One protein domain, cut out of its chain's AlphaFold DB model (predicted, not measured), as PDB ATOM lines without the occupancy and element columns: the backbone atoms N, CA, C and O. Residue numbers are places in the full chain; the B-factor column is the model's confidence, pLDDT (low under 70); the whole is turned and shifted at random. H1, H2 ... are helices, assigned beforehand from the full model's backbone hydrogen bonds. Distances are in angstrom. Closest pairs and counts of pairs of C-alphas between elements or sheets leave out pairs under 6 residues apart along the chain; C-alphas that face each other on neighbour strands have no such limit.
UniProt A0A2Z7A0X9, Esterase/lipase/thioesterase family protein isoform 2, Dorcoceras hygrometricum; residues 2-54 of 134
ATOM      1  N   HIS A   2     513.751 207.699 829.875       85.56
ATOM      2  CA  HIS A   2     512.754 206.883 830.599       85.56
ATOM      3  C   HIS A   2     511.405 207.595 830.822       85.56
ATOM      4  O   HIS A   2     510.360 207.050 830.486       85.56
ATOM      5  N   LYS A   3     511.428 208.850 831.300       89.69
ATOM      6  CA  LYS A   3     510.212 209.660 831.517       89.69
ATOM      7  C   LYS A   3     509.406 209.892 830.230       89.69
ATOM      8  O   LYS A   3     508.190 209.759 830.246       89.69
ATOM      9  N   TRP A   4     510.086 210.177 829.118       88.88
ATOM     10  CA  TRP A   4     509.456 210.404 827.812       88.88
ATOM     11  C   TRP A   4     508.755 209.150 827.288       88.88
ATOM     12  O   TRP A   4     507.574 209.194 826.958       88.88
ATOM     13  N   ARG A   5     509.449 208.007 827.297       93.00
ATOM     14  CA  ARG A   5     508.861 206.717 826.899       93.00
ATOM     15  C   ARG A   5     507.677 206.345 827.787       93.00
ATOM     16  O   ARG A   5     506.644 205.923 827.287       93.00
ATOM     17  N   HIS A   6     507.811 206.553 829.096       94.38
ATOM     18  CA  HIS A   6     506.734 206.303 830.044       94.38
ATOM     19  C   HIS A   6     505.507 207.185 829.768       94.38
ATOM     20  O   HIS A   6     504.387 206.686 829.761       94.38
ATOM     21  N   SER A   7     505.710 208.474 829.480       94.62
ATOM     22  CA  SER A   7     504.629 209.398 829.124       94.62
ATOM     23  C   SER A   7     503.925 208.995 827.823       94.62
ATOM     24  O   SER A   7     502.697 208.982 827.776       94.62
ATOM     25  N   LEU A   8     504.675 208.577 826.798       94.69
ATOM     26  CA  LEU A   8     504.104 208.077 825.543       94.69
ATOM     27  C   LEU A   8     503.282 206.799 825.750       94.69
ATOM     28  O   LEU A   8     502.158 206.709 825.260       94.69
ATOM     29  N   LEU A   9     503.786 205.842 826.532       95.62
ATOM     30  CA  LEU A   9     503.040 204.633 826.893       95.62
ATOM     31  C   LEU A   9     501.764 204.961 827.681       95.62
ATOM     32  O   LEU A   9     500.710 204.388 827.409       95.62
ATOM     33  N   ALA A  10     501.834 205.910 828.617       96.69
ATOM     34  CA  ALA A  10     500.663 206.382 829.350       96.69
ATOM     35  C   ALA A  10     499.629 207.027 828.412       96.69
ATOM     36  O   ALA A  10     498.441 206.724 828.518       96.69
ATOM     37  N   LYS A  11     500.073 207.843 827.444       96.06
ATOM     38  CA  LYS A  11     499.206 208.435 826.414       96.06
ATOM     39  C   LYS A  11     498.546 207.360 825.542       96.06
ATOM     40  O   LYS A  11     497.338 207.413 825.335       96.06
ATOM     41  N   GLN A  12     499.298 206.353 825.099       96.31
ATOM     42  CA  GLN A  12     498.767 205.230 824.314       96.31
ATOM     43  C   GLN A  12     497.729 204.414 825.099       96.31
ATOM     44  O   GLN A  12     496.717 204.004 824.539       96.31
ATOM     45  N   LYS A  13     497.949 204.209 826.405       96.88
ATOM     46  CA  LYS A  13     496.987 203.537 827.290       96.88
ATOM     47  C   LYS A  13     495.710 204.359 827.493       96.88
ATOM     48  O   LYS A  13     494.635 203.778 827.584       96.88
ATOM     49  N   ALA A  14     495.827 205.684 827.589       97.88
ATOM     50  CA  ALA A  14     494.687 206.581 827.773       97.88
ATOM     51  C   ALA A  14     493.812 206.710 826.512       97.88
ATOM     52  O   ALA A  14     492.611 206.931 826.629       97.88
ATOM     53  N   PHE A  15     494.399 206.546 825.323       96.75
ATOM     54  CA  PHE A  15     493.703 206.653 824.037       96.75
ATOM     55  C   PHE A  15     494.001 205.429 823.149       96.75
ATOM     56  O   PHE A  15     494.702 205.556 822.141       96.75
ATOM     57  N   PRO A  16     493.500 204.232 823.512       95.44
ATOM     58  CA  PRO A  16     493.843 202.976 822.839       95.44
ATOM     59  C   PRO A  16     493.393 202.907 821.372       95.44
ATOM     60  O   PRO A  16     493.942 202.128 820.601       95.44
ATOM     61  N   GLN A  17     492.419 203.725 820.975       96.88
ATOM     62  CA  GLN A  17     491.901 203.816 819.609       96.88
ATOM     63  C   GLN A  17     492.844 204.523 818.627       96.88
ATOM     64  O   GLN A  17     492.597 204.498 817.425       96.88
ATOM     65  N   HIS A  18     493.886 205.197 819.120       92.94
ATOM     66  CA  HIS A  18     494.816 205.946 818.288       92.94
ATOM     67  C   HIS A  18     496.219 205.374 818.422       92.94
ATOM     68  O   HIS A  18     496.717 205.214 819.533       92.94
ATOM     69  N   GLN A  19     496.879 205.103 817.303       93.06
ATOM     70  CA  GLN A  19     498.243 204.596 817.302       93.06
ATOM     71  C   GLN A  19     499.242 205.755 817.195       93.06
ATOM     72  O   GLN A  19     499.454 206.309 816.118       93.06
ATOM     73  N   TYR A  20     499.870 206.134 818.313       93.00
ATOM     74  CA  TYR A  20     500.817 207.259 818.317       93.00
ATOM     75  C   TYR A  20     502.213 206.873 817.818       93.00
ATOM     76  O   TYR A  20     502.901 207.705 817.220       93.00
ATOM     77  N   PHE A  21     502.646 205.645 818.098       94.62
ATOM     78  CA  PHE A  21     503.988 205.146 817.808       94.62
ATOM     79  C   PHE A  21     504.019 203.628 817.650       94.62
ATOM     80  O   PHE A  21     503.141 202.913 818.132       94.62
ATOM     81  N   GLU A  22     505.081 203.146 817.019       94.25
ATOM     82  CA  GLU A  22     505.468 201.743 816.991       94.25
ATOM     83  C   GLU A  22     506.420 201.416 818.144       94.25
ATOM     84  O   GLU A  22     507.218 202.240 818.602       94.25
ATOM     85  N   MET A  23     506.405 200.164 818.601       91.94
ATOM     86  CA  MET A  23     507.311 199.725 819.673       91.94
ATOM     87  C   MET A  23     508.790 199.787 819.267       91.94
ATOM     88  O   MET A  23     509.661 199.909 820.129       91.94
ATOM     89  N   SER A  24     509.089 199.706 817.968       93.19
ATOM     90  CA  SER A  24     510.433 199.923 817.421       93.19
ATOM     91  C   SER A  24     510.896 201.374 817.587       93.19
ATOM     92  O   SER A  24     512.049 201.600 817.947       93.19
ATOM     93  N   GLU A  25     510.002 202.350 817.418       92.94
ATOM     94  CA  GLU A  25     510.308 203.782 817.549       92.94
ATOM     95  C   GLU A  25     510.620 204.153 818.999       92.94
ATOM     96  O   GLU A  25     511.562 204.893 819.270       92.94
ATOM     97  N   LEU A  26     509.924 203.552 819.973       92.44
ATOM     98  CA  LEU A  26     510.245 203.759 821.391       92.44
ATOM     99  C   LEU A  26     511.671 203.331 821.764       92.44
ATOM    100  O   LEU A  26     512.209 203.828 822.758       92.44
ATOM    101  N   LYS A  27     512.287 202.414 821.010       91.88
ATOM    102  CA  LYS A  27     513.660 201.952 821.261       91.88
ATOM    103  C   LYS A  27     514.716 202.936 820.755       91.88
ATOM    104  O   LYS A  27     515.863 202.832 821.184       91.88
ATOM    105  N   GLN A  28     514.340 203.893 819.908       93.44
ATOM    106  CA  GLN A  28     515.247 204.917 819.394       93.44
ATOM    107  C   GLN A  28     515.694 205.887 820.498       93.44
ATOM    108  O   GLN A  28     515.143 205.924 821.610       93.44
ATOM    109  N   ASP A  29     516.728 206.670 820.195       93.88
ATOM    110  CA  ASP A  29     517.124 207.812 821.014       93.88
ATOM    111  C   ASP A  29     516.083 208.947 820.938       93.88
ATOM    112  O   ASP A  29     515.035 208.824 820.299       93.88
ATOM    113  N   LEU A  30     516.334 210.054 821.642       92.06
ATOM    114  CA  LEU A  30     515.385 211.168 821.688       92.06
ATOM    115  C   LEU A  30     515.117 211.746 820.296       92.06
ATOM    116  O   LEU A  30     513.972 212.077 819.994       92.06
ATOM    117  N   ARG A  31     516.154 211.868 819.460       94.44
ATOM    118  CA  ARG A  31     516.041 212.488 818.137       94.44
ATOM    119  C   ARG A  31     515.278 211.579 817.185       94.44
ATOM    120  O   ARG A  31     514.329 212.051 816.575       94.44
ATOM    121  N   GLY A  32     515.612 210.292 817.127       95.44
ATOM    122  CA  GLY A  32     514.912 209.319 816.286       95.44
ATOM    123  C   GLY A  32     513.442 209.155 816.676       95.44
ATOM    124  O   GLY A  32     512.566 209.186 815.813       95.44
ATOM    125  N   LEU A  33     513.150 209.081 817.979       95.25
ATOM    126  CA  LEU A  33     511.768 209.021 818.457       95.25
ATOM    127  C   LEU A  33     510.993 210.298 818.099       95.25
ATOM    128  O   LEU A  33     509.856 210.220 817.641       95.25
ATOM    129  N   THR A  34     511.607 211.471 818.278       94.81
ATOM    130  CA  THR A  34     510.987 212.752 817.901       94.81
ATOM    131  C   THR A  34     510.754 212.819 816.396       94.81
ATOM    132  O   THR A  34     509.667 213.197 815.979       94.81
ATOM    133  N   GLU A  35     511.722 212.401 815.577       96.56
ATOM    134  CA  GLU A  35     511.575 212.366 814.120       96.56
ATOM    135  C   GLU A  35     510.410 211.475 813.682       96.56
ATOM    136  O   GLU A  35     509.600 211.888 812.854       96.56
ATOM    137  N   SER A  36     510.291 210.281 814.267       95.62
ATOM    138  CA  SER A  36     509.195 209.353 813.968       95.62
ATOM    139  C   SER A  36     507.830 209.954 814.318       95.62
ATOM    140  O   SER A  36     506.878 209.844 813.545       95.62
ATOM    141  N   LEU A  37     507.734 210.652 815.455       95.44
ATOM    142  CA  LEU A  37     506.510 211.347 815.859       95.44
ATOM    143  C   LEU A  37     506.190 212.539 814.948       95.44
ATOM    144  O   LEU A  37     505.036 212.705 814.565       95.44
ATOM    145  N   VAL A  38     507.193 213.336 814.573       96.25
ATOM    146  CA  VAL A  38     507.046 214.472 813.649       96.25
ATOM    147  C   VAL A  38     506.508 213.993 812.303       96.25
ATOM    148  O   VAL A  38     505.472 214.478 811.860       96.25
ATOM    149  N   ARG A  39     507.143 212.987 811.694       95.62
ATOM    150  CA  ARG A  39     506.737 212.453 810.384       95.62
ATOM    151  C   ARG A  39     505.329 211.857 810.382       95.62
ATOM    152  O   ARG A  39     504.688 211.831 809.339       95.62
ATOM    153  N   ARG A  40     504.861 211.329 811.519       94.75
ATOM    154  CA  ARG A  40     503.525 210.721 811.629       94.75
ATOM    155  C   ARG A  40     502.426 211.747 811.896       94.75
ATOM    156  O   ARG A  40     501.315 211.572 811.409       94.75
ATOM    157  N   HIS A  41     502.711 212.757 812.715       95.31
ATOM    158  CA  HIS A  41     501.681 213.625 813.304       95.31
ATOM    159  C   HIS A  41     501.738 215.074 812.816       95.31
ATOM    160  O   HIS A  41     501.005 215.914 813.332       95.31
ATOM    161  N   THR A  42     502.611 215.385 811.860       95.38
ATOM    162  CA  THR A  42     502.756 216.723 811.276       95.38
ATOM    163  C   THR A  42     503.031 216.625 809.778       95.38
ATOM    164  O   THR A  42     503.395 215.560 809.284       95.38
ATOM    165  N   ASP A  43     502.944 217.754 809.076       96.00
ATOM    166  CA  ASP A  43     503.242 217.839 807.640       96.00
ATOM    167  C   ASP A  43     504.748 217.997 807.335       96.00
ATOM    168  O   ASP A  43     505.147 218.209 806.187       96.00
ATOM    169  N   PHE A  44     505.613 217.924 808.354       96.69
ATOM    170  CA  PHE A  44     507.055 218.061 808.179       96.69
ATOM    171  C   PHE A  44     507.699 216.759 807.697       96.69
ATOM    172  O   PHE A  44     507.534 215.682 808.270       96.69
ATOM    173  N   ASN A  45     508.541 216.886 806.673       93.31
ATOM    174  CA  ASN A  45     509.194 215.761 806.010       93.31
ATOM    175  C   ASN A  45     510.487 215.311 806.694       93.31
ATOM    176  O   ASN A  45     511.100 214.337 806.255       93.31
ATOM    177  N   SER A  46     510.952 216.021 807.720       95.69
ATOM    178  CA  SER A  46     512.122 215.639 808.509       95.69
ATOM    179  C   SER A  46     512.098 216.300 809.880       95.69
ATOM    180  O   SER A  46     511.447 217.328 810.081       95.69
ATOM    181  N   LEU A  47     512.870 215.737 810.813       96.50
ATOM    182  CA  LEU A  47     513.109 216.392 812.096       96.50
ATOM    183  C   LEU A  47     513.714 217.782 811.892       96.50
ATOM    184  O   LEU A  47     513.285 218.720 812.546       96.50
ATOM    185  N   GLN A  48     514.677 217.926 810.978       95.81
ATOM    186  CA  GLN A  48     515.336 219.209 810.751       95.81
ATOM    187  C   GLN A  48     514.343 220.276 810.282       95.81
ATOM    188  O   GLN A  48     514.306 221.344 810.870       95.81
ATOM    189  N   GLN A  49     513.466 219.954 809.326       95.62
ATOM    190  CA  GLN A  49     512.450 220.894 808.845       95.62
ATOM    191  C   GLN A  49     511.492 221.324 809.967       95.62
ATOM    192  O   GLN A  49     511.114 222.489 810.044       95.62
ATOM    193  N   TYR A  50     511.121 220.392 810.848       96.44
ATOM    194  CA  TYR A  50     510.311 220.694 812.028       96.44
ATOM    195  C   TYR A  50     511.040 221.625 813.007       96.44
ATOM    196  O   TYR A  50     510.443 222.590 813.475       96.44
ATOM    197  N   LEU A  51     512.322 221.360 813.293       94.00
ATOM    198  CA  LEU A  51     513.145 222.205 814.167       94.00
ATOM    199  C   LEU A  51     513.363 223.603 813.564       94.00
ATOM    200  O   LEU A  51     513.281 224.599 814.277       94.00
ATOM    201  N   ASP A  52     513.595 223.678 812.254       92.62
ATOM    202  CA  ASP A  52     513.759 224.936 811.523       92.62
ATOM    203  C   ASP A  52     512.458 225.747 811.516       92.62
ATOM    204  O   ASP A  52     512.499 226.971 811.596       92.62
ATOM    205  N   GLY A  53     511.299 225.077 811.499       91.81
ATOM    206  CA  GLY A  53     509.980 225.712 811.459       91.81
ATOM    207  C   GLY A  53     509.649 226.612 812.655       91.81
ATOM    208  O   GLY A  53     508.766 227.458 812.540       91.81
ATOM    209  N   TYR A  54     510.349 226.467 813.783       91.19
ATOM    210  CA  TYR A  54     510.231 227.365 814.940       91.19
ATOM    211  C   TYR A  54     511.562 228.016 815.343       91.19
ATOM    212  O   TYR A  54     511.645 228.679 816.380       91.19
TER     213      TYR A  54
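AT A GLANCE: This is residues 2 to 54 of the 134 residues of the protein "Esterase/lipase/thioesterase family protein isoform 2" of Dorcoceras hygrometricum (UniProt A0A2Z7A0X9). Two helices, H1 and H2, run roughly the same way with a gap between them, joined by a long looping link; short H3 starts beside H2 and points away from it, crosswise. Residues 13 to 18 stick out. The printed part has 53 residues with three named helices, H1, H2, H3 in chain order, and no named strand: all helix. It is only just compact, close to loose, with a radius of gyration of the C-alphas of 11.5 A, and spans 31 by 23 by 19 A.

HOW THE PARTS SIT: Start at H1, residues 2 to 14; it is apart from H2, residues 30 to 41, and from H3, residues 47 to 52. H2 and H3 touch, about perpendicular at 85 degrees; their closest C-alphas, Glu 35 and Leu 47, are 4.8 A apart. In H1, H2 and H3 every O i to N i+4 pair is within hydrogen-bond range.

IN THESE COORDINATES: Find C-alpha 2 at (512.754, 206.883, 830.599); from there H1 runs 18.3 A to C-alpha 14. H2 runs 16.3 A from C-alpha 30 at (515.385, 211.168, 821.688). H3 ends at C-alpha 52, (513.759, 224.936, 811.523).

THE WHOLE: The C-alphas farthest apart, Pro 16 and Asp 52, are 31.7 A apart. The H1 to H2 link is long, the H2 to H3 link tight. The printed part has no cut, and no printed residue is under 70 in pLDDT.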